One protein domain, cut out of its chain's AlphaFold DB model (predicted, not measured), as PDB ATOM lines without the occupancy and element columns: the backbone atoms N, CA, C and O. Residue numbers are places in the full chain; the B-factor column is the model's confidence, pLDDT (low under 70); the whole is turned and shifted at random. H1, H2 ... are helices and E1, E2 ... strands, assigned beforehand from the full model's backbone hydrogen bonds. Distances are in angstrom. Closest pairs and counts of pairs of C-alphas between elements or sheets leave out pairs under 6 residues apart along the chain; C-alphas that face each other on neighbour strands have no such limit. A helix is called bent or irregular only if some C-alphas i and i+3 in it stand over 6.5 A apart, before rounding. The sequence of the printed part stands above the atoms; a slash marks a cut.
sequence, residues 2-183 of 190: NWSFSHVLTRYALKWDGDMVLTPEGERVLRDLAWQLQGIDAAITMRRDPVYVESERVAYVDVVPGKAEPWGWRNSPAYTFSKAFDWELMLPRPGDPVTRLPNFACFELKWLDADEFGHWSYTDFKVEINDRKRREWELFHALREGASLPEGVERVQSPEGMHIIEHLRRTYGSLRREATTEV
ATOM      1  N   ASN A   2      25.932  75.970 -78.662       86.06
ATOM      2  CA  ASN A   2      27.097  76.647 -78.053       86.06
ATOM      3  C   ASN A   2      26.886  78.147 -77.765       86.06
ATOM      4  O   ASN A   2      27.234  78.609 -76.683       86.06
ATOM      5  N   TRP A   3      26.266  78.893 -78.688       88.88
ATOM      6  CA  TRP A   3      25.931  80.307 -78.472       88.88
ATOM      7  C   TRP A   3      25.010  80.505 -77.258       88.88
ATOM      8  O   TRP A   3      25.352  81.264 -76.358       88.88
ATOM      9  N   SER A   4      23.912  79.746 -77.159       88.62
ATOM     10  CA  SER A   4      22.981  79.808 -76.023       88.62
ATOM     11  C   SER A   4      23.688  79.541 -74.691       88.62
ATOM     12  O   SER A   4      23.480  80.268 -73.725       88.62
ATOM     13  N   PHE A   5      24.574  78.541 -74.649       88.06
ATOM     14  CA  PHE A   5      25.318  78.205 -73.433       88.06
ATOM     15  C   PHE A   5      26.410  79.218 -73.072       88.06
ATOM     16  O   PHE A   5      26.698  79.368 -71.889       88.06
ATOM     17  N   SER A   6      26.948  79.984 -74.028       88.12
ATOM     18  CA  SER A   6      27.898  81.070 -73.719       88.12
ATOM     19  C   SER A   6      27.293  82.210 -72.888       88.12
ATOM     20  O   SER A   6      28.030  82.986 -72.286       88.12
ATOM     21  N   HIS A   7      25.961  82.292 -72.817       91.31
ATOM     22  CA  HIS A   7      25.242  83.265 -71.995       91.31
ATOM     23  C   HIS A   7      24.909  82.755 -70.583       91.31
ATOM     24  O   HIS A   7      24.412  83.520 -69.758       91.31
ATOM     25  N   VAL A   8      25.165  81.478 -70.277       90.38
ATOM     26  CA  VAL A   8      24.912  80.907 -68.948       90.38
ATOM     27  C   VAL A   8      26.023  81.346 -67.994       90.38
ATOM     28  O   VAL A   8      27.202  81.178 -68.290       90.38
ATOM     29  N   LEU A   9      25.653  81.897 -66.834       89.94
ATOM     30  CA  LEU A   9      26.603  82.404 -65.826       89.94
ATOM     31  C   LEU A   9      26.738  81.488 -64.602       89.94
ATOM     32  O   LEU A   9      27.594  81.698 -63.744       89.94
ATOM     33  N   THR A  10      25.890  80.468 -64.495       89.25
ATOM     34  CA  THR A  10      25.934  79.479 -63.417       89.25
ATOM     35  C   THR A  10      27.053  78.465 -63.648       89.25
ATOM     36  O   THR A  10      27.451  78.206 -64.784       89.25
ATOM     37  N   ARG A  11      27.543  77.839 -62.566       86.19
ATOM     38  CA  ARG A  11      28.568  76.774 -62.626       86.19
ATOM     39  C   ARG A  11      28.110  75.553 -63.427       86.19
ATOM     40  O   ARG A  11      28.943  74.840 -63.979       86.19
ATOM     41  N   TYR A  12      26.805  75.313 -63.470       87.75
ATOM     42  CA  TYR A  12      26.178  74.233 -64.217       87.75
ATOM     43  C   TYR A  12      25.231  74.791 -65.267       87.75
ATOM     44  O   TYR A  12      24.537  75.777 -65.021       87.75
ATOM     45  N   ALA A  13      25.205  74.130 -66.414       88.44
ATOM     46  CA  ALA A  13      24.273  74.373 -67.492       88.44
ATOM     47  C   ALA A  13      23.354  73.156 -67.641       88.44
ATOM     48  O   ALA A  13      23.816  72.022 -67.527       88.44
ATOM     49  N   LEU A  14      22.068  73.405 -67.891       89.06
ATOM     50  CA  LEU A  14      21.075  72.386 -68.210       89.06
ATOM     51  C   LEU A  14      20.461  72.728 -69.570       89.06
ATOM     52  O   LEU A  14      20.065  73.869 -69.806       89.06
ATOM     53  N   LYS A  15      20.392  71.745 -70.461       88.69
ATOM     54  CA  LYS A  15      19.570  71.778 -71.664       88.69
ATOM     55  C   LYS A  15      18.159  71.320 -71.301       88.69
ATOM     56  O   LYS A  15      17.998  70.356 -70.558       88.69
ATOM     57  N   TRP A  16      17.160  71.983 -71.865       89.69
ATOM     58  CA  TRP A  16      15.763  71.582 -71.783       89.69
ATOM     59  C   TRP A  16      15.099  71.871 -73.125       89.69
ATOM     60  O   TRP A  16      15.211  72.997 -73.615       89.69
ATOM     61  N   ASP A  17      14.458  70.869 -73.719       88.06
ATOM     62  CA  ASP A  17      13.709  71.045 -74.965       88.06
ATOM     63  C   ASP A  17      12.268  71.489 -74.644       88.06
ATOM     64  O   ASP A  17      11.740  71.218 -73.564       88.06
ATOM     65  N   GLY A  18      11.646  72.264 -75.540       89.94
ATOM     66  CA  GLY A  18      10.351  72.917 -75.277       89.94
ATOM     67  C   GLY A  18       9.165  71.954 -75.132       89.94
ATOM     68  O   GLY A  18       8.109  72.343 -74.645       89.94
ATOM     69  N   ASP A  19       9.357  70.705 -75.536       92.25
ATOM     70  CA  ASP A  19       8.422  69.585 -75.478       92.25
ATOM     71  C   ASP A  19       8.651  68.677 -74.258       92.25
ATOM     72  O   ASP A  19       7.895  67.732 -74.040       92.25
ATOM     73  N   MET A  20       9.659  68.950 -73.428       94.19
ATOM     74  CA  MET A  20       9.905  68.178 -72.217       94.19
ATOM     75  C   MET A  20       9.027  68.659 -71.058       94.19
ATOM     76  O   MET A  20       8.925  69.855 -70.773       94.19
ATOM     77  N   VAL A  21       8.451  67.707 -70.321       95.94
ATOM     78  CA  VAL A  21       7.577  67.959 -69.167       95.94
ATOM     79  C   VAL A  21       8.126  67.270 -67.924       95.94
ATOM     80  O   VAL A  21       8.394  66.069 -67.936       95.94
ATOM     81  N   LEU A  22       8.261  68.020 -66.826       95.19
ATOM     82  CA  LEU A  22       8.604  67.462 -65.516       95.19
ATOM     83  C   LEU A  22       7.383  66.865 -64.819       95.19
ATOM     84  O   LEU A  22       6.302  67.463 -64.778       95.19
ATOM     85  N   THR A  23       7.597  65.723 -64.171       95.62
ATOM     86  CA  THR A  23       6.688  65.247 -63.124       95.62
ATOM     87  C   THR A  23       6.913  66.033 -61.826       95.62
ATOM     88  O   THR A  23       8.011  66.554 -61.610       95.62
ATOM     89  N   PRO A  24       5.931  66.097 -60.908       95.44
ATOM     90  CA  PRO A  24       6.131  66.687 -59.585       95.44
ATOM     91  C   PRO A  24       7.283  66.033 -58.807       95.44
ATOM     92  O   PRO A  24       7.993  66.700 -58.055       95.44
ATOM     93  N   GLU A  25       7.499  64.726 -58.973       92.62
ATOM     94  CA  GLU A  25       8.667  64.012 -58.452       92.62
ATOM     95  C   GLU A  25       9.963  64.498 -59.113       92.62
ATOM     96  O   GLU A  25      10.947  64.740 -58.417       92.62
ATOM     97  N   GLY A  26       9.967  64.665 -60.437       92.81
ATOM     98  CA  GLY A  26      11.099  65.191 -61.198       92.81
ATOM     99  C   GLY A  26      11.493  66.609 -60.791       92.81
ATOM    100  O   GLY A  26      12.678  66.897 -60.647       92.81
ATOM    101  N   GLU A  27      10.518  67.476 -60.510       94.00
ATOM    102  CA  GLU A  27      10.764  68.815 -59.958       94.00
ATOM    103  C   GLU A  27      11.502  68.751 -58.615       94.00
ATOM    104  O   GLU A  27      12.424  69.534 -58.374       94.00
ATOM    105  N   ARG A  28      11.130  67.802 -57.742       93.00
ATOM    106  CA  ARG A  28      11.829  67.574 -56.466       93.00
ATOM    107  C   ARG A  28      13.247  67.061 -56.700       93.00
ATOM    108  O   ARG A  28      14.176  67.607 -56.119       93.00
ATOM    109  N   VAL A  29      13.424  66.101 -57.610       91.12
ATOM    110  CA  VAL A  29      14.752  65.592 -57.990       91.12
ATOM    111  C   VAL A  29      15.652  66.723 -58.486       91.12
ATOM    112  O   VAL A  29      16.790  66.825 -58.039       91.12
ATOM    113  N   LEU A  30      15.170  67.587 -59.384       89.19
ATOM    114  CA  LEU A  30      15.971  68.699 -59.899       89.19
ATOM    115  C   LEU A  30      16.280  69.745 -58.827       89.19
ATOM    116  O   LEU A  30      17.384  70.290 -58.806       89.19
ATOM    117  N   ARG A  31      15.340  70.006 -57.911       88.88
ATOM    118  CA  ARG A  31      15.574  70.883 -56.759       88.88
ATOM    119  C   ARG A  31      16.686  70.340 -55.864       88.88
ATOM    120  O   ARG A  31      17.589  71.092 -55.513       88.88
ATOM    121  N   ASP A  32      16.640  69.056 -55.528       88.12
ATOM    122  CA  ASP A  32      17.643  68.411 -54.677       88.12
ATOM    123  C   ASP A  32      18.997  68.325 -55.391       88.12
ATOM    124  O   ASP A  32      20.045  68.596 -54.800       88.12
ATOM    125  N   LEU A  33      18.979  68.040 -56.696       84.88
ATOM    126  CA  LEU A  33      20.165  68.050 -57.541       84.88
ATOM    127  C   LEU A  33      20.838  69.426 -57.537       84.88
ATOM    128  O   LEU A  33      22.056  69.491 -57.415       84.88
ATOM    129  N   ALA A  34      20.084  70.526 -57.620       79.06
ATOM    130  CA  ALA A  34      20.652  71.875 -57.615       79.06
ATOM    131  C   ALA A  34      21.524  72.150 -56.374       79.06
ATOM    132  O   ALA A  34      22.561  72.810 -56.486       79.06
ATOM    133  N   TRP A  35      21.159  71.590 -55.215       75.88
ATOM    134  CA  TRP A  35      21.992  71.622 -54.009       75.88
ATOM    135  C   TRP A  35      23.236  70.739 -54.141       75.88
ATOM    136  O   TRP A  35      24.342  71.163 -53.811       75.88
ATOM    137  N   GLN A  36      23.077  69.521 -54.661       75.31
ATOM    138  CA  GLN A  36      24.163  68.548 -54.796       75.31
ATOM    139  C   GLN A  36      25.216  68.950 -55.843       75.31
ATOM    140  O   GLN A  36      26.402  68.678 -55.658       75.31
ATOM    141  N   LEU A  37      24.823  69.654 -56.909       71.12
ATOM    142  CA  LEU A  37      25.715  70.129 -57.977       71.12
ATOM    143  C   LEU A  37      26.807  71.090 -57.484       71.12
ATOM    144  O   LEU A  37      27.809  71.292 -58.168       71.12
ATOM    145  N   GLN A  38      26.669  71.667 -56.287       65.31
ATOM    146  CA  GLN A  38      27.759  72.428 -55.670       65.31
ATOM    147  C   GLN A  38      28.964  71.536 -55.316       65.31
ATOM    148  O   GLN A  38      30.101  72.019 -55.329       65.31
ATOM    149  N   GLY A  39      28.738  70.244 -55.057       67.75
ATOM    150  CA  GLY A  39      29.769  69.258 -54.720       67.75
ATOM    151  C   GLY A  39      30.038  68.202 -55.797       67.75
ATOM    152  O   GLY A  39      31.010  67.462 -55.675       67.75
ATOM    153  N   ILE A  40      29.208  68.122 -56.839       68.81
ATOM    154  CA  ILE A  40      29.293  67.086 -57.874       68.81
ATOM    155  C   ILE A  40      29.823  67.696 -59.175       68.81
ATOM    156  O   ILE A  40      29.224  68.618 -59.717       68.81
ATOM    157  N   ASP A  41      30.929  67.149 -59.680       78.56
ATOM    158  CA  ASP A  41      31.504  67.448 -60.998       78.56
ATOM    159  C   ASP A  41      31.149  66.346 -62.005       78.56
ATOM    160  O   ASP A  41      32.016  65.709 -62.594       78.56
ATOM    161  N   ALA A  42      29.849  66.086 -62.157       85.12
ATOM    162  CA  ALA A  42      29.309  65.054 -63.037       85.12
ATOM    163  C   ALA A  42      28.459  65.627 -64.174       85.12
ATOM    164  O   ALA A  42      27.766  66.636 -64.009       85.12
ATOM    165  N   ALA A  43      28.440  64.941 -65.312       88.19
ATOM    166  CA  ALA A  43      27.402  65.130 -66.310       88.19
ATOM    167  C   ALA A  43      26.083  64.524 -65.811       88.19
ATOM    168  O   ALA A  43      26.047  63.423 -65.260       88.19
ATOM    169  N   ILE A  44      24.989  65.239 -66.027       89.00
ATOM    170  CA  ILE A  44      23.649  64.819 -65.639       89.00
ATOM    171  C   ILE A  44      22.984  64.189 -66.846       89.00
ATOM    172  O   ILE A  44      22.814  64.840 -67.877       89.00
ATOM    173  N   THR A  45      22.599  62.923 -66.710       89.50
ATOM    174  CA  THR A  45      21.811  62.222 -67.722       89.50
ATOM    175  C   THR A  45      20.376  62.070 -67.259       89.50
ATOM    176  O   THR A  45      20.108  61.755 -66.100       89.50
ATOM    177  N   MET A  46      19.448  62.293 -68.180       88.62
ATOM    178  CA  MET A  46      18.019  62.125 -67.961       88.62
ATOM    179  C   MET A  46      17.459  61.262 -69.074       88.62
ATOM    180  O   MET A  46      17.885  61.330 -70.233       88.62
ATOM    181  N   ARG A  47      16.500  60.430 -68.695       88.06
ATOM    182  CA  ARG A  47      15.666  59.713 -69.640       88.06
ATOM    183  C   ARG A  47      14.389  60.519 -69.846       88.06
ATOM    184  O   ARG A  47      13.831  61.028 -68.880       88.06
ATOM    185  N   ARG A  48      13.964  60.620 -71.099       87.81
ATOM    186  CA  ARG A  48      12.674  61.177 -71.497       87.81
ATOM    187  C   ARG A  48      12.049  60.155 -72.430       87.81
ATOM    188  O   ARG A  48      12.658  59.803 -73.438       87.81
ATOM    189  N   ASP A  49      10.916  59.606 -72.034       90.25
ATOM    190  CA  ASP A  49      10.181  58.727 -72.933       90.25
ATOM    191  C   ASP A  49       9.260  59.571 -73.817       90.25
ATOM    192  O   ASP A  49       8.670  60.532 -73.306       90.25
ATOM    193  N   PRO A  50       9.131  59.238 -75.111       92.94
ATOM    194  CA  PRO A  50       8.141  59.854 -75.978       92.94
ATOM    195  C   PRO A  50       6.716  59.604 -75.470       92.94
ATOM    196  O   PRO A  50       6.328  58.476 -75.152       92.94
ATOM    197  N   VAL A  51       5.932  60.676 -75.437       95.62
ATOM    198  CA  VAL A  51       4.500  60.692 -75.153       95.62
ATOM    199  C   VAL A  51       3.794  61.276 -76.365       95.62
ATOM    200  O   VAL A  51       3.873  62.474 -76.630       95.62
ATOM    201  N   TYR A  52       3.076  60.423 -77.082       96.31
ATOM    202  CA  TYR A  52       2.315  60.789 -78.264       96.31
ATOM    203  C   TYR A  52       0.933  61.282 -77.853       96.31
ATOM    204  O   TYR A  52       0.106  60.499 -77.392       96.31
ATOM    205  N   VAL A  53       0.687  62.579 -77.984       96.88
ATOM    206  CA  VAL A  53      -0.577  63.214 -77.616       96.88
ATOM    207  C   VAL A  53      -1.532  63.147 -78.802       96.88
ATOM    208  O   VAL A  53      -1.269  63.735 -79.848       96.88
ATOM    209  N   GLU A  54      -2.635  62.421 -78.633       96.25
ATOM    210  CA  GLU A  54      -3.704  62.304 -79.633       96.25
ATOM    211  C   GLU A  54      -4.738  63.419 -79.476       96.25
ATOM    212  O   GLU A  54      -5.239  63.965 -80.452       96.25
ATOM    213  N   SER A  55      -5.088  63.740 -78.230       95.81
ATOM    214  CA  SER A  55      -6.094  64.746 -77.896       95.81
ATOM    215  C   SER A  55      -5.888  65.263 -76.476       95.81
ATOM    216  O   SER A  55      -5.060  64.745 -75.727       95.81
ATOM    217  N   GLU A  56      -6.714  66.218 -76.045       96.94
ATOM    218  CA  GLU A  56      -6.705  66.727 -74.666       96.94
ATOM    219  C   GLU A  56      -6.889  65.639 -73.597       96.94
ATOM    220  O   GLU A  56      -6.602  65.884 -72.427       96.94
ATOM    221  N   ARG A  57      -7.382  64.445 -73.962       97.81
ATOM    222  CA  ARG A  57      -7.682  63.363 -73.014       97.81
ATOM    223  C   ARG A  57      -7.008  62.032 -73.308       97.81
ATOM    224  O   ARG A  57      -7.172  61.107 -72.513       97.81
ATOM    225  N   VAL A  58      -6.280  61.908 -74.412       97.44
ATOM    226  CA  VAL A  58      -5.685  60.636 -74.839       97.44
ATOM    227  C   VAL A  58      -4.241  60.853 -75.253       97.44
ATOM    228  O   VAL A  58      -3.936  61.755 -76.034       97.44
ATOM    229  N   ALA A  59      -3.359  60.009 -74.726       97.56
ATOM    230  CA  ALA A  59      -1.972  59.930 -75.146       97.56
ATOM    231  C   ALA A  59      -1.469  58.486 -75.104       97.56
ATOM    232  O   ALA A  59      -2.068  57.618 -74.467       97.56
ATOM    233  N   TYR A  60      -0.335  58.253 -75.750       96.62
ATOM    234  CA  TYR A  60       0.357  56.975 -75.780       96.62
ATOM    235  C   TYR A  60       1.778  57.154 -75.264       96.62
ATOM    236  O   TYR A  60       2.472  58.078 -75.681       96.62
ATOM    237  N   VAL A  61       2.217  56.283 -74.364       94.94
ATOM    238  CA  VAL A  61       3.546  56.352 -73.754       94.94
ATOM    239  C   VAL A  61       4.379  55.184 -74.253       94.94
ATOM    240  O   VAL A  61       3.990  54.035 -74.051       94.94
ATOM    241  N   ASP A  62       5.526  55.456 -74.877       92.31
ATOM    242  CA  ASP A  62       6.493  54.402 -75.204       92.31
ATOM    243  C   ASP A  62       7.254  54.001 -73.933       92.31
ATOM    244  O   ASP A  62       8.131  54.718 -73.445       92.31
ATOM    245  N   VAL A  63       6.894  52.857 -73.349       87.38
ATOM    246  CA  VAL A  63       7.499  52.384 -72.099       87.38
ATOM    247  C   VAL A  63       8.804  51.614 -72.328       87.38
ATOM    248  O   VAL A  63       9.565  51.404 -71.367       87.38
ATOM    249  N   VAL A  64       9.132  51.283 -73.585       84.12
ATOM    250  CA  VAL A  64      10.346  50.539 -73.946       84.12
ATOM    251  C   VAL A  64      11.602  51.270 -73.468       84.12
ATOM    252  O   VAL A  64      11.718  52.487 -73.616       84.12
ATOM    253  N   PRO A  65      12.576  50.571 -72.853       70.69
ATOM    254  CA  PRO A  65      13.811  51.177 -72.374       70.69
ATOM    255  C   PRO A  65      14.624  51.964 -73.416       70.69
ATOM    256  O   PRO A  65      15.367  51.389 -74.205       70.69
ATOM    257  N   GLY A  66      14.554  53.297 -73.355       74.62
ATOM    258  CA  GLY A  66      15.442  54.204 -74.084       74.62
ATOM    259  C   GLY A  66      16.784  54.458 -73.378       74.62
ATOM    260  O   GLY A  66      16.936  54.255 -72.168       74.62
ATOM    261  N   LYS A  67      17.775  54.953 -74.133       79.06
ATOM    262  CA  LYS A  67      19.062  55.412 -73.580       79.06
ATOM    263  C   LYS A  67      18.880  56.772 -72.896       79.06
ATOM    264  O   LYS A  67      18.291  57.681 -73.470       79.06
ATOM    265  N   ALA A  68      19.420  56.921 -71.687       83.06
ATOM    266  CA  ALA A  68      19.517  58.229 -71.044       83.06
ATOM    267  C   ALA A  68      20.532  59.098 -71.801       83.06
ATOM    268  O   ALA A  68      21.638  58.641 -72.095       83.06
ATOM    269  N   GLU A  69      20.158  60.339 -72.087       82.38
ATOM    270  CA  GLU A  69      21.007  61.300 -72.794       82.38
ATOM    271  C   GLU A  69      21.564  62.335 -71.803       82.38
ATOM    272  O   GLU A  69      20.972  62.539 -70.740       82.38
ATOM    273  N   PRO A  70      22.723  62.952 -72.084       87.69
ATOM    274  CA  PRO A  70      23.267  64.023 -71.256       87.69
ATOM    275  C   PRO A  70      22.486  65.329 -71.456       87.69
ATOM    276  O   PRO A  70      22.352  65.826 -72.571       87.69
ATOM    277  N   TRP A  71      22.017  65.906 -70.350       88.81
ATOM    278  CA  TRP A  71      21.235  67.148 -70.320       88.81
ATOM    279  C   TRP A  71      21.840  68.221 -69.433       88.81
ATOM    280  O   TRP A  71      21.485  69.379 -69.591       88.81
ATOM    281  N   GLY A  72      22.745  67.873 -68.518       89.56
ATOM    282  CA  GLY A  72      23.416  68.856 -67.672       89.56
ATOM    283  C   GLY A  72      24.909  68.609 -67.557       89.56
ATOM    284  O   GLY A  72      25.363  67.469 -67.620       89.56
ATOM    285  N   TRP A  73      25.685  69.676 -67.409       88.38
ATOM    286  CA  TRP A  73      27.141  69.610 -67.276       88.38
ATOM    287  C   TRP A  73      27.691  70.882 -66.643       88.38
ATOM    288  O   TRP A  73      27.021  71.914 -66.554       88.38
ATOM    289  N   ARG A  74      28.955  70.809 -66.226       87.31
ATOM    290  CA  ARG A  74      29.698  71.970 -65.753       87.31
ATOM    291  C   ARG A  74      29.855  72.970 -66.895       87.31
ATOM    292  O   ARG A  74      30.462  72.672 -67.920       87.31
ATOM    293  N   ASN A  75      29.364  74.180 -66.686       87.81
ATOM    294  CA  ASN A  75      29.494  75.268 -67.637       87.81
ATOM    295  C   ASN A  75      30.953  75.746 -67.685       87.81
ATOM    296  O   ASN A  75      31.407  76.519 -66.841       87.81
ATOM    297  N   SER A  76      31.723  75.203 -68.622       84.00
ATOM    298  CA  SER A  76      33.128  75.544 -68.821       84.00
ATOM    299  C   SER A  76      33.540  75.273 -70.268       84.00
ATOM    300  O   SER A  76      32.906  74.447 -70.928       84.00
ATOM    301  N   PRO A  77      34.649  75.865 -70.747       82.50
ATOM    302  CA  PRO A  77      35.170  75.601 -72.092       82.50
ATOM    303  C   PRO A  77      35.516  74.128 -72.364       82.50
ATOM    304  O   PRO A  77      35.741  73.753 -73.510       82.50
ATOM    305  N   ALA A  78      35.578  73.284 -71.326       80.25
ATOM    306  CA  ALA A  78      35.811  71.855 -71.483       80.25
ATOM    307  C   ALA A  78      34.604  71.103 -72.084       80.25
ATOM    308  O   ALA A  78      34.800  70.030 -72.662       80.25
ATOM    309  N   TYR A  79      33.395  71.663 -71.977       82.00
ATOM    310  CA  TYR A  79      32.148  71.052 -72.436       82.00
ATOM    311  C   TYR A  79      31.537  71.879 -73.563       82.00
ATOM    312  O   TYR A  79      30.946  72.934 -73.337       82.00
ATOM    313  N   THR A  80      31.673  71.384 -74.790       83.00
ATOM    314  CA  THR A  80      31.153  72.023 -76.002       83.00
ATOM    315  C   THR A  80      30.264  71.059 -76.767       83.00
ATOM    316  O   THR A  80      30.520  69.855 -76.793       83.00
ATOM    317  N   PHE A  81      29.245  71.588 -77.436       84.38
ATOM    318  CA  PHE A  81      28.461  70.817 -78.391       84.38
ATOM    319  C   PHE A  81      29.240  70.652 -79.683       84.38
ATOM    320  O   PHE A  81      29.655  71.641 -80.296       84.38
ATOM    321  N   SER A  82      29.377  69.405 -80.110       79.88
ATOM    322  CA  SER A  82      29.905  69.068 -81.423       79.88
ATOM    323  C   SER A  82      28.745  68.817 -82.377       79.88
ATOM    324  O   SER A  82      27.738  68.207 -82.007       79.88
ATOM    325  N   LYS A  83      28.894  69.278 -83.621       75.19
ATOM    326  CA  LYS A  83      28.028  68.865 -84.727       75.19
ATOM    327  C   LYS A  83      28.252  67.369 -84.972       75.19
ATOM    328  O   LYS A  83      29.354  66.966 -85.337       75.19
ATOM    329  N   ALA A  84      27.227  66.561 -84.731       67.25
ATOM    330  CA  ALA A  84      27.096  65.226 -85.303       67.25
ATOM    331  C   ALA A  84      26.508  65.343 -86.724       67.25
ATOM    332  O   ALA A  84      26.412  66.449 -87.256       67.25
ATOM    333  N   PHE A  85      26.135  64.215 -87.344       61.75
ATOM    334  CA  PHE A  85      25.567  64.198 -88.700       61.75
ATOM    335  C   PHE A  85      24.347  65.128 -88.825       61.75
ATOM    336  O   PHE A  85      24.425  66.104 -89.566       61.75
ATOM    337  N   ASP A  86      23.290  64.895 -88.035       61.47
ATOM    338  CA  ASP A  86      22.020  65.637 -88.162       61.47
ATOM    339  C   ASP A  86      21.631  66.422 -86.891       61.47
ATOM    340  O   ASP A  86      20.573  67.043 -86.826       61.47
ATOM    341  N   TRP A  87      22.477  66.419 -85.856       69.62
ATOM    342  CA  TRP A  87      22.206  67.106 -84.586       69.62
ATOM    343  C   TRP A  87      23.481  67.594 -83.900       69.62
ATOM    344  O   TRP A  87      24.593  67.202 -84.234       69.62
ATOM    345  N   GLU A  88      23.325  68.463 -82.908       72.81
ATOM    346  CA  GLU A  88      24.408  68.872 -82.015       72.81
ATOM    347  C   GLU A  88      24.291  68.101 -80.700       72.81
ATOM    348  O   GLU A  88      23.239  68.126 -80.060       72.81
ATOM    349  N   LEU A  89      25.367  67.434 -80.279       73.31
ATOM    350  CA  LEU A  89      25.400  66.681 -79.026       73.31
ATOM    351  C   LEU A  89      26.573  67.138 -78.162       73.31
ATOM    352  O   LEU A  89      27.695  67.299 -78.645       73.31
ATOM    353  N   MET A  90      26.308  67.323 -76.872       78.69
ATOM    354  CA  MET A  90      27.349  67.387 -75.856       78.69
ATOM    355  C   MET A  90      27.544  65.966 -75.340       78.69
ATOM    356  O   MET A  90      26.611  65.369 -74.807       78.69
ATOM    357  N   LEU A  91      28.739  65.413 -75.527       73.19
ATOM    358  CA  LEU A  91      29.113  64.128 -74.951       73.19
ATOM    359  C   LEU A  91      30.056  64.370 -73.768       73.19
ATOM    360  O   LEU A  91      31.061  65.064 -73.948       73.19
ATOM    361  N   PRO A  92      29.768  63.799 -72.581       73.62
ATOM    362  CA  PRO A  92      30.740  63.750 -71.497       73.62
ATOM    363  C   PRO A  92      32.043  63.128 -71.999       73.62
ATOM    364  O   PRO A  92      32.023  62.214 -72.832       73.62
ATOM    365  N   ARG A  93      33.185  63.617 -71.515       77.25
ATOM    366  CA  ARG A  93      34.481  63.058 -71.911       77.25
ATOM    367  C   ARG A  93      34.641  61.658 -71.308       77.25
ATOM    368  O   ARG A  93      34.070  61.379 -70.252       77.25
ATOM    369  N   PRO A  94      35.427  60.764 -71.934       79.25
ATOM    370  CA  PRO A  94      35.765  59.487 -71.316       79.25
ATOM    371  C   PRO A  94      36.338  59.697 -69.907       79.25
ATOM    372  O   PRO A  94      37.323  60.413 -69.744       79.25
ATOM    373  N   GLY A  95      35.713  59.078 -68.902       78.94
ATOM    374  CA  GLY A  95      36.108  59.201 -67.494       78.94
ATOM    375  C   GLY A  95      35.405  60.310 -66.704       78.94
ATOM    376  O   GLY A  95      35.565  60.349 -65.485       78.94
ATOM    377  N   ASP A  96      34.600  61.163 -67.346       82.19
ATOM    378  CA  ASP A  96      33.774  62.128 -66.618       82.19
ATOM    379  C   ASP A  96      32.747  61.389 -65.745       82.19
ATOM    380  O   ASP A  96      32.078  60.465 -66.227       82.19
ATOM    381  N   PRO A  97      32.568  61.786 -64.470       86.56
ATOM    382  CA  PRO A  97      31.496  61.252 -63.647       86.56
ATOM    383  C   PRO A  97      30.140  61.499 -64.315       86.56
ATOM    384  O   PRO A  97      29.887  62.572 -64.865       86.56
ATOM    385  N   VAL A  98      29.243  60.516 -64.250       87.19
ATOM    386  CA  VAL A  98      27.880  60.638 -64.777       87.19
ATOM    387  C   VAL A  98      26.887  60.330 -63.670       87.19
ATOM    388  O   VAL A  98      26.898  59.247 -63.088       87.19
ATOM    389  N   THR A  99      25.984  61.269 -63.415       88.44
ATOM    390  CA  THR A  99      24.841  61.079 -62.527       88.44
ATOM    391  C   THR A  99      23.596  60.903 -63.384       88.44
ATOM    392  O   THR A  99      23.236  61.775 -64.174       88.44
ATOM    393  N   ARG A 100      22.932  59.755 -63.251       89.31
ATOM    394  CA  ARG A 100      21.664  59.481 -63.930       89.31
ATOM    395  C   ARG A 100      20.502  59.842 -63.017       89.31
ATOM    396  O   ARG A 100      20.408  59.313 -61.912       89.31
ATOM    397  N   LEU A 101      19.616  60.714 -63.489       90.06
ATOM    398  CA  LEU A 101      18.370  61.003 -62.787       90.06
ATOM    399  C   LEU A 101      17.381  59.840 -62.938       90.06
ATOM    400  O   LEU A 101      17.469  59.081 -63.909       90.06
ATOM    401  N   PRO A 102      16.426  59.687 -62.006       90.19
ATOM    402  CA  PRO A 102      15.415  58.645 -62.098       90.19
ATOM    403  C   PRO A 102      14.599  58.732 -63.394       90.19
ATOM    404  O   PRO A 102      14.244  59.817 -63.849       90.19
ATOM    405  N   ASN A 103      14.226  57.575 -63.946       87.75
ATOM    406  CA  ASN A 103      13.511  57.472 -65.227       87.75
ATOM    407  C   ASN A 103      12.097  58.085 -65.219       87.75
ATOM    408  O   ASN A 103      11.480  58.183 -66.268       87.75
ATOM    409  N   PHE A 104      11.568  58.465 -64.055       90.00
ATOM    410  CA  PHE A 104      10.265  59.120 -63.917       90.00
ATOM    411  C   PHE A 104      10.353  60.654 -63.897       90.00
ATOM    412  O   PHE A 104       9.336  61.315 -63.691       90.00
ATOM    413  N   ALA A 105      11.553  61.234 -64.019       91.62
ATOM    414  CA  ALA A 105      11.746  62.668 -63.824       91.62
ATOM    415  C   ALA A 105      11.012  63.511 -64.880       91.62
ATOM    416  O   ALA A 105      10.412  64.531 -64.541       91.62
ATOM    417  N   CYS A 106      11.033  63.081 -66.141       94.00
ATOM    418  CA  CYS A 106      10.408  63.804 -67.242       94.00
ATOM    419  C   CYS A 106      10.008  62.888 -68.401       94.00
ATOM    420  O   CYS A 106      10.509  61.770 -68.517       94.00
ATOM    421  N   PHE A 107       9.173  63.416 -69.288       94.69
ATOM    422  CA  PHE A 107       8.803  62.819 -70.572       94.69
ATOM    423  C   PHE A 107       8.815  63.877 -71.690       94.69
ATOM    424  O   PHE A 107       8.822  65.072 -71.394       94.69
ATOM    425  N   GLU A 108       8.869  63.447 -72.952       94.44
ATOM    426  CA  GLU A 108       8.927  64.307 -74.149       94.44
ATOM    427  C   GLU A 108       7.601  64.221 -74.913       94.44
ATOM    428  O   GLU A 108       7.131  63.124 -75.203       94.44
ATOM    429  N   LEU A 109       6.981  65.355 -75.232       95.44
ATOM    430  CA  LEU A 109       5.710  65.410 -75.952       95.44
ATOM    431  C   LEU A 109       5.908  65.281 -77.464       95.44
ATOM    432  O   LEU A 109       6.801  65.896 -78.035       95.44
ATOM    433  N   LYS A 110       5.007  64.544 -78.117       94.06
ATOM    434  CA  LYS A 110       4.874  64.457 -79.577       94.06
ATOM    435  C   LYS A 110       3.408  64.583 -79.953       94.06
ATOM    436  O   LYS A 110       2.611  63.720 -79.609       94.06
ATOM    437  N   TRP A 111       3.034  65.656 -80.632       93.94
ATOM    438  CA  TRP A 111       1.636  65.915 -80.981       93.94
ATOM    439  C   TRP A 111       1.273  65.184 -82.277       93.94
ATOM    440  O   TRP A 111       1.894  65.427 -83.309       93.94
ATOM    441  N   LEU A 112       0.300  64.266 -82.234       92.75
ATOM    442  CA  LEU A 112      -0.086  63.451 -83.400       92.75
ATOM    443  C   LEU A 112      -0.814  64.256 -84.489       92.75
ATOM    444  O   LEU A 112      -0.872  63.820 -85.640       92.75
ATOM    445  N   ASP A 113      -1.357  65.420 -84.136       89.19
ATOM    446  CA  ASP A 113      -1.956  66.387 -85.057       89.19
ATOM    447  C   ASP A 113      -0.937  67.395 -85.624       89.19
ATOM    448  O   ASP A 113      -1.256  68.122 -86.568       89.19
ATOM    449  N   ALA A 114       0.293  67.416 -85.101       85.56
ATOM    450  CA  ALA A 114       1.381  68.244 -85.603       85.56
ATOM    451  C   ALA A 114       2.215  67.524 -86.674       85.56
ATOM    452  O   ALA A 114       2.225  66.299 -86.795       85.56
ATOM    453  N   ASP A 115       2.977  68.305 -87.439       76.31
ATOM    454  CA  ASP A 115       3.904  67.794 -88.452       76.31
ATOM    455  C   ASP A 115       5.296  67.481 -87.857       76.31
ATOM    456  O   ASP A 115       6.324  67.936 -88.352       76.31
ATOM    457  N   GLU A 116       5.325  66.721 -86.752       71.56
ATOM    458  CA  GLU A 116       6.530  66.384 -85.960       71.56
ATOM    459  C   GLU A 116       7.660  65.770 -86.815       71.56
ATOM    460  O   GLU A 116       8.845  65.995 -86.563       71.56
ATOM    461  N   PHE A 117       7.295  65.019 -87.859       69.44
ATOM    462  CA  PHE A 117       8.220  64.333 -88.765       69.44
ATOM    463  C   PHE A 117       8.119  64.804 -90.222       69.44
ATOM    464  O   PHE A 117       8.651  64.135 -91.102       69.44
ATOM    465  N   GLY A 118       7.506  65.958 -90.508       63.41
ATOM    466  CA  GLY A 118       7.276  66.438 -91.884       63.41
ATOM    467  C   GLY A 118       8.527  66.620 -92.746       63.41
ATOM    468  O   GLY A 118       8.456  66.667 -93.973       63.41
ATOM    469  N   HIS A 119       9.696  66.694 -92.109       61.88
ATOM    470  CA  HIS A 119      10.998  66.799 -92.771       61.88
ATOM    471  C   HIS A 119      11.752  65.465 -92.896       61.88
ATOM    472  O   HIS A 119      12.885  65.469 -93.368       61.88
ATOM    473  N   TRP A 120      11.155  64.348 -92.471       58.31
ATOM    474  CA  TRP A 120      11.778  63.023 -92.451       58.31
ATOM    475  C   TRP A 120      10.994  62.035 -93.321       58.31
ATOM    476  O   TRP A 120       9.771  61.935 -93.252       58.31
ATOM    477  N   SER A 121      11.716  61.256 -94.116       60.94
ATOM    478  CA  SER A 121      11.221  60.133 -94.907       60.94
ATOM    479  C   SER A 121      11.731  58.805 -94.343       60.94
ATOM    480  O   SER A 121      12.762  58.745 -93.673       60.94
ATOM    481  N   TYR A 122      11.045  57.701 -94.658       60.91
ATOM    482  CA  TYR A 122      11.439  56.353 -94.215       60.91
ATOM    483  C   TYR A 122      12.859  55.945 -94.664       60.91
ATOM    484  O   TYR A 122      13.453  55.037 -94.086       60.91
ATOM    485  N   THR A 123      13.422  56.618 -95.676       56.03
ATOM    486  CA  THR A 123      14.782  56.386 -96.185       56.03
ATOM    487  C   THR A 123      15.875  57.148 -95.436       56.03
ATOM    488  O   THR A 123      17.053  56.855 -95.640       56.03
ATOM    489  N   ASP A 124      15.525  58.087 -94.553       60.09
ATOM    490  CA  ASP A 124      16.504  58.944 -93.862       60.09
ATOM    491  C   ASP A 124      17.159  58.258 -92.648       60.09
ATOM    492  O   ASP A 124      18.134  58.746 -92.067       60.09
ATOM    493  N   PHE A 125      16.671  57.076 -92.263       60.50
ATOM    494  CA  PHE A 125      17.180  56.347 -91.108       60.50
ATOM    495  C   PHE A 125      18.307  55.387 -91.504       60.50
ATOM    496  O   PHE A 125      18.077  54.268 -91.963       60.50
ATOM    497  N   LYS A 126      19.560  55.789 -91.253       60.25
ATOM    498  CA  LYS A 126      20.701  54.862 -91.306       60.25
ATOM    499  C   LYS A 126      20.532  53.799 -90.216       60.25
ATOM    500  O   LYS A 126      20.515  54.132 -89.029       60.25
ATOM    501  N   VAL A 127      20.412  52.540 -90.647       53.56
ATOM    502  CA  VAL A 127      19.916  51.383 -89.873       53.56
ATOM    503  C   VAL A 127      20.597  51.191 -88.515       53.56
ATOM    504  O   VAL A 127      19.931  50.746 -87.601       53.56
ATOM    505  N   GLU A 128      21.862  51.577 -88.338       52.88
ATOM    506  CA  GLU A 128      22.622  51.326 -87.095       52.88
ATOM    507  C   GLU A 128      22.771  52.559 -86.178       52.88
ATOM    508  O   GLU A 128      23.122  52.434 -85.006       52.88
ATOM    509  N   ILE A 129      22.526  53.771 -86.693       57.78
ATOM    510  CA  ILE A 129      22.768  55.034 -85.963       57.78
ATOM    511  C   ILE A 129      21.452  55.620 -85.428       57.78
ATOM    512  O   ILE A 129      21.440  56.260 -84.376       57.78
ATOM    513  N   ASN A 130      20.333  55.347 -86.109       68.94
ATOM    514  CA  ASN A 130      19.053  56.018 -85.876       68.94
ATOM    515  C   ASN A 130      17.937  55.086 -85.367       68.94
ATOM    516  O   ASN A 130      16.774  55.446 -85.491       68.94
ATOM    517  N   ASP A 131      18.243  53.933 -84.760       75.44
ATOM    518  CA  ASP A 131      17.232  52.969 -84.269       75.44
ATOM    519  C   ASP A 131      16.133  53.604 -83.409       75.44
ATOM    520  O   ASP A 131      14.947  53.364 -83.629       75.44
ATOM    521  N   ARG A 132      16.523  54.465 -82.457       80.81
ATOM    522  CA  ARG A 132      15.573  55.211 -81.619       80.81
ATOM    523  C   ARG A 132      14.659  56.091 -82.467       80.81
ATOM    524  O   ARG A 132      13.453  56.094 -82.265       80.81
ATOM    525  N   LYS A 133      15.239  56.840 -83.406       81.06
ATOM    526  CA  LYS A 133      14.498  57.770 -84.263       81.06
ATOM    527  C   LYS A 133      13.599  57.045 -85.259       81.06
ATOM    528  O   LYS A 133      12.490  57.504 -85.495       81.06
ATOM    529  N   ARG A 134      14.034  55.888 -85.760       83.69
ATOM    530  CA  ARG A 134      13.214  54.990 -86.575       83.69
ATOM    531  C   ARG A 134      12.014  54.485 -85.780       83.69
ATOM    532  O   ARG A 134      10.900  54.642 -86.253       83.69
ATOM    533  N   ARG A 135      12.218  53.970 -84.558       87.12
ATOM    534  CA  ARG A 135      11.103  53.563 -83.685       87.12
ATOM    535  C   ARG A 135      10.154  54.729 -83.426       87.12
ATOM    536  O   ARG A 135       8.948  54.561 -83.544       87.12
ATOM    537  N   GLU A 136      10.683  55.908 -83.098       88.81
ATOM    538  CA  GLU A 136       9.850  57.088 -82.850       88.81
ATOM    539  C   GLU A 136       8.966  57.439 -84.053       88.81
ATOM    540  O   GLU A 136       7.791  57.753 -83.860       88.81
ATOM    541  N   TRP A 137       9.526  57.354 -85.264       87.19
ATOM    542  CA  TRP A 137       8.829  57.574 -86.530       87.19
ATOM    543  C   TRP A 137       7.781  56.487 -86.806       87.19
ATOM    544  O   TRP A 137       6.625  56.804 -87.081       87.19
ATOM    545  N   GLU A 138       8.147  55.209 -86.666       88.75
ATOM    546  CA  GLU A 138       7.246  54.061 -86.849       88.75
ATOM    547  C   GLU A 138       6.038  54.150 -85.910       88.75
ATOM    548  O   GLU A 138       4.896  53.994 -86.344       88.75
ATOM    549  N   LEU A 139       6.276  54.461 -84.632       91.25
ATOM    550  CA  LEU A 139       5.220  54.646 -83.641       91.25
ATOM    551  C   LEU A 139       4.333  55.844 -83.974       91.25
ATOM    552  O   LEU A 139       3.113  55.726 -83.902       91.25
ATOM    553  N   PHE A 140       4.922  56.978 -84.358       91.06
ATOM    554  CA  PHE A 140       4.158  58.173 -84.708       91.06
ATOM    555  C   PHE A 140       3.161  57.890 -85.836       91.06
ATOM    556  O   PHE A 140       1.978  58.203 -85.710       91.06
ATOM    557  N   HIS A 141       3.622  57.250 -86.913       88.88
ATOM    558  CA  HIS A 141       2.772  56.904 -88.049       88.88
ATOM    559  C   HIS A 141       1.733  55.836 -87.695       88.88
ATOM    560  O   HIS A 141       0.555  56.029 -87.987       88.88
ATOM    561  N   ALA A 142       2.126  54.770 -86.989       90.88
ATOM    562  CA  ALA A 142       1.195  53.724 -86.567       90.88
ATOM    563  C   ALA A 142       0.054  54.275 -85.691       90.88
ATOM    564  O   ALA A 142      -1.111  53.934 -85.895       90.88
ATOM    565  N   LEU A 143       0.375  55.158 -84.740       92.12
ATOM    566  CA  LEU A 143      -0.611  55.775 -83.853       92.12
ATOM    567  C   LEU A 143      -1.504  56.773 -84.596       92.12
ATOM    568  O   LEU A 143      -2.716  56.782 -84.388       92.12
ATOM    569  N   ARG A 144      -0.933  57.582 -85.497       88.94
ATOM    570  CA  ARG A 144      -1.687  58.549 -86.306       88.94
ATOM    571  C   ARG A 144      -2.660  57.878 -87.280       88.94
ATOM    572  O   ARG A 144      -3.730  58.418 -87.543       88.94
ATOM    573  N   GLU A 145      -2.306  56.711 -87.809       88.25
ATOM    574  CA  GLU A 145      -3.138  55.937 -88.741       88.25
ATOM    575  C   GLU A 145      -4.191  55.064 -88.035       88.25
ATOM    576  O   GLU A 145      -5.004  54.418 -88.697       88.25
ATOM    577  N   GLY A 146      -4.214  55.052 -86.696       81.50
ATOM    578  CA  GLY A 146      -5.153  54.246 -85.915       81.50
ATOM    579  C   GLY A 146      -4.876  52.743 -86.000       81.50
ATOM    580  O   GLY A 146      -5.806  51.938 -85.907       81.50
ATOM    581  N   ALA A 147      -3.614  52.353 -86.204       78.25
ATOM    582  CA  ALA A 147      -3.211  50.954 -86.195       78.25
ATOM    583  C   ALA A 147      -3.410  50.321 -84.804       78.25
ATOM    584  O   ALA A 147      -3.619  50.999 -83.794       78.25
ATOM    585  N   SER A 148      -3.320  48.991 -84.733       84.38
ATOM    586  CA  SER A 148      -3.268  48.283 -83.451       84.38
ATOM    587  C   SER A 148      -2.132  48.819 -82.580       84.38
ATOM    588  O   SER A 148      -1.039  49.067 -83.091       84.38
ATOM    589  N   LEU A 149      -2.381  48.935 -81.272       87.81
ATOM    590  CA  LEU A 149      -1.418  49.473 -80.313       87.81
ATOM    591  C   LEU A 149      -0.074  48.718 -80.405       87.81
ATOM    592  O   LEU A 149      -0.060  47.505 -80.177       87.81
ATOM    593  N   PRO A 150       1.034  49.398 -80.756       87.94
ATOM    594  CA  PRO A 150       2.335  48.749 -80.884       87.94
ATOM    595  C   PRO A 150       2.853  48.187 -79.553       87.94
ATOM    596  O   PRO A 150       2.504  48.666 -78.475       87.94
ATOM    597  N   GLU A 151       3.734  47.186 -79.624       87.69
ATOM    598  CA  GLU A 151       4.340  46.584 -78.433       87.69
ATOM    599  C   GLU A 151       5.151  47.604 -77.615       87.69
ATOM    600  O   GLU A 151       5.922  48.415 -78.151       87.69
ATOM    601  N   GLY A 152       4.984  47.534 -76.291       88.31
ATOM    602  CA  GLY A 152       5.646  48.428 -75.347       88.31
ATOM    603  C   GLY A 152       5.133  49.867 -75.409       88.31
ATOM    604  O   GLY A 152       5.836  50.774 -74.971       88.31
ATOM    605  N   VAL A 153       3.934  50.080 -75.956       92.75
ATOM    606  CA  VAL A 153       3.229  51.361 -75.919       92.75
ATOM    607  C   VAL A 153       1.986  51.222 -75.054       92.75
ATOM    608  O   VAL A 153       1.168  50.332 -75.265       92.75
ATOM    609  N   GLU A 154       1.820  52.130 -74.099       93.94
ATOM    610  CA  GLU A 154       0.656  52.160 -73.220       93.94
ATOM    611  C   GLU A 154      -0.265  53.321 -73.573       93.94
ATOM    612  O   GLU A 154       0.154  54.479 -73.611       93.94
ATOM    613  N   ARG A 155      -1.547  53.022 -73.810       95.56
ATOM    614  CA  ARG A 155      -2.573  54.049 -73.996       95.56
ATOM    615  C   ARG A 155      -3.020  54.577 -72.638       95.56
ATOM    616  O   ARG A 155      -3.542  53.831 -71.815       95.56
ATOM    617  N   VAL A 156      -2.910  55.884 -72.450       96.94
ATOM    618  CA  VAL A 156      -3.336  56.589 -71.243       96.94
ATOM    619  C   VAL A 156      -4.518  57.487 -71.580       96.94
ATOM    620  O   VAL A 156      -4.485  58.259 -72.539       96.94
ATOM    621  N   GLN A 157      -5.570  57.400 -70.769       97.81
ATOM    622  CA  GLN A 157      -6.758  58.231 -70.907       97.81
ATOM    623  C   GLN A 157      -7.005  59.019 -69.627       97.81
ATOM    624  O   GLN A 157      -7.078  58.448 -68.541       97.81
ATOM    625  N   SER A 158      -7.163  60.334 -69.756       97.88
ATOM    626  CA  SER A 158      -7.410  61.194 -68.607       97.88
ATOM    627  C   SER A 158      -8.884  61.175 -68.163       97.88
ATOM    628  O   SER A 158      -9.808  61.001 -68.980       97.88
ATOM    629  N   PRO A 159      -9.137  61.407 -66.861       97.44
ATOM    630  CA  PRO A 159     -10.474  61.678 -66.343       97.44
ATOM    631  C   PRO A 159     -11.142  62.873 -67.032       97.44
ATOM    632  O   PRO A 159     -10.488  63.722 -67.640       97.44
ATOM    633  N   GLU A 160     -12.466  62.951 -66.930       96.25
ATOM    634  CA  GLU A 160     -13.211  64.104 -67.437       96.25
ATOM    635  C   GLU A 160     -12.778  65.395 -66.728       96.25
ATOM    636  O   GLU A 160     -12.512  65.397 -65.527       96.25
ATOM    637  N   GLY A 161     -12.657  66.485 -67.493       96.25
ATOM    638  CA  GLY A 161     -12.209  67.784 -66.983       96.25
ATOM    639  C   GLY A 161     -10.708  67.885 -66.673       96.25
ATOM    640  O   GLY A 161     -10.278  68.904 -66.139       96.25
ATOM    641  N   MET A 162      -9.899  66.868 -66.997       98.00
ATOM    642  CA  MET A 162      -8.448  66.883 -66.786       98.00
ATOM    643  C   MET A 162      -7.698  66.721 -68.108       98.00
ATOM    644  O   MET A 162      -7.875  65.724 -68.806       98.00
ATOM    645  N   HIS A 163      -6.809  67.666 -68.419       98.31
ATOM    646  CA  HIS A 163      -5.931  67.555 -69.583       98.31
ATOM    647  C   HIS A 163      -4.939  66.393 -69.417       98.31
ATOM    648  O   HIS A 163      -4.406  66.164 -68.326       98.31
ATOM    649  N   ILE A 164      -4.643  65.680 -70.503       98.00
ATOM    650  CA  ILE A 164      -3.814  64.472 -70.508       98.00
ATOM    651  C   ILE A 164      -2.401  64.711 -69.978       98.00
ATOM    652  O   ILE A 164      -1.893  63.892 -69.219       98.00
ATOM    653  N   ILE A 165      -1.795  65.862 -70.281       97.75
ATOM    654  CA  ILE A 165      -0.466  66.228 -69.763       97.75
ATOM    655  C   ILE A 165      -0.485  66.331 -68.233       97.75
ATOM    656  O   ILE A 165       0.407  65.809 -67.569       97.75
ATOM    657  N   GLU A 166      -1.510  66.958 -67.651       97.94
ATOM    658  CA  GLU A 166      -1.628  67.078 -66.192       97.94
ATOM    659  C   GLU A 166      -1.920  65.721 -65.544       97.94
ATOM    660  O   GLU A 166      -1.381  65.411 -64.481       97.94
ATOM    661  N   HIS A 167      -2.721  64.881 -66.202       98.06
ATOM    662  CA  HIS A 167      -2.940  63.511 -65.757       98.06
ATOM    663  C   HIS A 167      -1.630  62.707 -65.742       98.06
ATOM    664  O   HIS A 167      -1.272  62.133 -64.712       98.06
ATOM    665  N   LEU A 168      -0.872  62.740 -66.843       97.25
ATOM    666  CA  LEU A 168       0.416  62.059 -66.980       97.25
ATOM    667  C   LEU A 168       1.445  62.554 -65.972       97.25
ATOM    668  O   LEU A 168       2.131  61.735 -65.368       97.25
ATOM    669  N   ARG A 169       1.525  63.862 -65.700       97.12
ATOM    670  CA  ARG A 169       2.409  64.390 -64.646       97.12
ATOM    671  C   ARG A 169       2.197  63.681 -63.306       97.12
ATOM    672  O   ARG A 169       3.166  63.478 -62.585       97.12
ATOM    673  N   ARG A 170       0.964  63.267 -62.992       95.81
ATOM    674  CA  ARG A 170       0.613  62.577 -61.739       95.81
ATOM    675  C   ARG A 170       0.816  61.064 -61.797       95.81
ATOM    676  O   ARG A 170       1.142  60.464 -60.776       95.81
ATOM    677  N   THR A 171       0.599  60.435 -62.950       95.31
ATOM    678  CA  THR A 171       0.571  58.965 -63.073       95.31
ATOM    679  C   THR A 171       1.844  58.364 -63.663       95.31
ATOM    680  O   THR A 171       2.147  57.203 -63.383       95.31
ATOM    681  N   TYR A 172       2.642  59.144 -64.396       94.06
ATOM    682  CA  TYR A 172       3.826  58.674 -65.122       94.06
ATOM    683  C   TYR A 172       4.840  57.962 -64.222       94.06
ATOM    684  O   TYR A 172       5.407  56.940 -64.599       94.06
ATOM    685  N   GLY A 173       5.037  58.438 -62.989       90.00
ATOM    686  CA  GLY A 173       5.933  57.772 -62.045       90.00
ATOM    687  C   GLY A 173       5.512  56.339 -61.703       90.00
ATOM    688  O   GLY A 173       6.380  55.485 -61.528       90.00
ATOM    689  N   SER A 174       4.209  56.063 -61.611       89.94
ATOM    690  CA  SER A 174       3.692  54.710 -61.364       89.94
ATOM    691  C   SER A 174       3.782  53.845 -62.614       89.94
ATOM    692  O   SER A 174       4.352  52.762 -62.530       89.94
ATOM    693  N   LEU A 175       3.384  54.392 -63.767       89.12
ATOM    694  CA  LEU A 175       3.533  53.766 -65.086       89.12
ATOM    695  C   LEU A 175       4.966  53.249 -65.305       89.12
ATOM    696  O   LEU A 175       5.212  52.094 -65.639       89.12
ATOM    697  N   ARG A 176       5.961  54.097 -65.010       85.38
ATOM    698  CA  ARG A 176       7.379  53.741 -65.139       85.38
ATOM    699  C   ARG A 176       7.833  52.672 -64.151       85.38
ATOM    700  O   ARG A 176       8.750  51.920 -64.480       85.38
ATOM    701  N   ARG A 177       7.276  52.633 -62.939       81.50
ATOM    702  CA  ARG A 177       7.629  51.613 -61.940       81.50
ATOM    703  C   ARG A 177       7.096  50.249 -62.357       81.50
ATOM    704  O   ARG A 177       7.874  49.303 -62.336       81.50
ATOM    705  N   GLU A 178       5.847  50.189 -62.805       77.56
ATOM    706  CA  GLU A 178       5.192  48.967 -63.288       77.56
ATOM    707  C   GLU A 178       5.951  48.366 -64.478       77.56
ATOM    708  O   GLU A 178       6.390  47.217 -64.401       77.56
ATOM    709  N   ALA A 179       6.284  49.183 -65.482       71.94
ATOM    710  CA  ALA A 179       7.073  48.753 -66.642       71.94
ATOM    711  C   ALA A 179       8.514  48.308 -66.304       71.94
ATOM    712  O   ALA A 179       9.147  47.585 -67.071       71.94
ATOM    713  N   THR A 180       9.082  48.747 -65.172       64.12
ATOM    714  CA  THR A 180      10.444  48.345 -64.759       64.12
ATOM    715  C   THR A 180      10.448  46.997 -64.032       64.12
ATOM    716  O   THR A 180      11.445  46.282 -64.087       64.12
ATOM    717  N   THR A 181       9.346  46.618 -63.380       55.03
ATOM    718  CA  THR A 181       9.204  45.316 -62.700       55.03
ATOM    719  C   THR A 181       9.169  44.121 -63.655       55.03
ATOM    720  O   THR A 181       9.453  43.007 -63.225       55.03
ATOM    721  N   GLU A 182       8.872  44.338 -64.938       43.12
ATOM    722  CA  GLU A 182       8.774  43.271 -65.943       43.12
ATOM    723  C   GLU A 182      10.094  42.970 -66.675       43.12
ATOM    724  O   GLU A 182      10.214  41.931 -67.324       43.12
ATOM    725  N   VAL A 183      11.123  43.817 -66.540       40.12
ATOM    726  CA  VAL A 183      12.426  43.611 -67.195       40.12
ATOM    727  C   VAL A 183      13.460  43.161 -66.155       40.12
ATOM    728  O   VAL A 183      13.805  43.950 -65.270       40.12
TER     729      VAL A 183
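This is residues 2 to 183 of the 190 residues of an uncharacterized protein of Rubrobacteraceae bacterium (UniProt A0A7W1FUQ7). Two twisted sheets stand one after the other along the longest axis, joined where E3 runs on into E4: a larger sheet of five strands with H4 in the hollow of its curl and H3 over its opposite face, and a smaller sheet of four strands. H2 grazes the larger sheet with residues 24 to 30, H1 is at the far end near E1, and two long stretches without a named element, residues 75 to 97 and 112 to 130, lie away from the middle. The printed part has 182 residues with four named helices and nine named strands, in the order H1 E1 E2 H2 E3 E4 E5 E6 E7 E8 H3 E9 H4, a mixed class of helices and strands. The larger sheet runs E2 E8 E4 E5 E9 and the smaller E1 E6 E3 E7, both mixed. The whole is compact, with a radius of gyration of the C-alphas of 17.5 A and spans of 48 by 38 by 33 A.

H1 is residues 2 to 6 and begins at C-alpha 2, at (27.097, 76.647, -78.053). E1 is residues 12 to 14 and E2 residues 20 to 22. H2, residues 24 to 36, is 18.7 A long. E3 is residues 43 to 46. E4, residues 48 to 55, is the longest strand at 20.1 A and begins at C-alpha 48, at (12.674, 61.177, -71.497). E5 is residues 58 to 62, E6 residues 69 to 74, E7 residues 98 to 100, and E8, residues 106 to 111, is 16.4 A long. H3, residues 131 to 144, is 19.8 A long. E9 is residues 153 to 157. H4, residues 164 to 181, is 24.4 A long and ends at C-alpha 181, at (9.204, 45.316, -62.700).

The larger sheet is strongly twisted, with E2 and E9 as edge strands. E2 and E8 are antiparallel, with N 21 and O 107 at 2.9 A. E8 and E4 are parallel, with N 51 and O 108 at 2.7 A. E4 and E5 form a hairpin, with N 52 and O 60 at 2.8 A. E5 and E9 are antiparallel, with N 61 and O 154 at 2.8 A. H3 and H4 are on opposite faces, which gives three layers, helices on both faces of a sheet. H3 has a height over the sheet of 9.1 A and runs along E4, at 11 degrees on the local plane; the closest C-alphas of the two are those of Tyr 52 and Phe 140, 7.2 A apart. E8, H3 and E9 form a split strand-helix-strand unit, two strands running the same way with E4 and E5 between them; its crossover is right-handed. The sheet curls round H4, which is irregular, with C-alphas 170 and 173 7.2 A apart and a kink of 58 degrees near residue 171. H2 and H4 only just touch, with 3 pairs of C-alphas within 8 A, the closest Pro 24 and Arg 169 at 6.7 A; they are about perpendicular at 75 degrees. E3 runs on into E4 at 34 degrees. In the smaller sheet, E3 and E7 are parallel, with N 99 and O 43 at 2.8 A. E6 is antiparallel to E3, with N 44 and O 72 at 2.8 A, and to E1, with N 13 and O 73 at 2.9 A. The closest C-alphas of H1 and E1, those of Phe 5 and Ala 13, are 7.1 A apart. In H1 and H3 every O i to N i+4 pair is within hydrogen-bond range; in H2 it is 8 of 9 and in H4 11 of 14.

The two C-alphas farthest apart, those of Pro 77 and Glu 160, are 49.9 A apart. The printed part has no cut. The links E6 to E7, 23 residues, and E8 to H3, 19 residues, are long. The mean pLDDT of the printed part is 84.4; residues 38 to 40, 84 to 87, 117 to 130 and 180 to 183 are under 70.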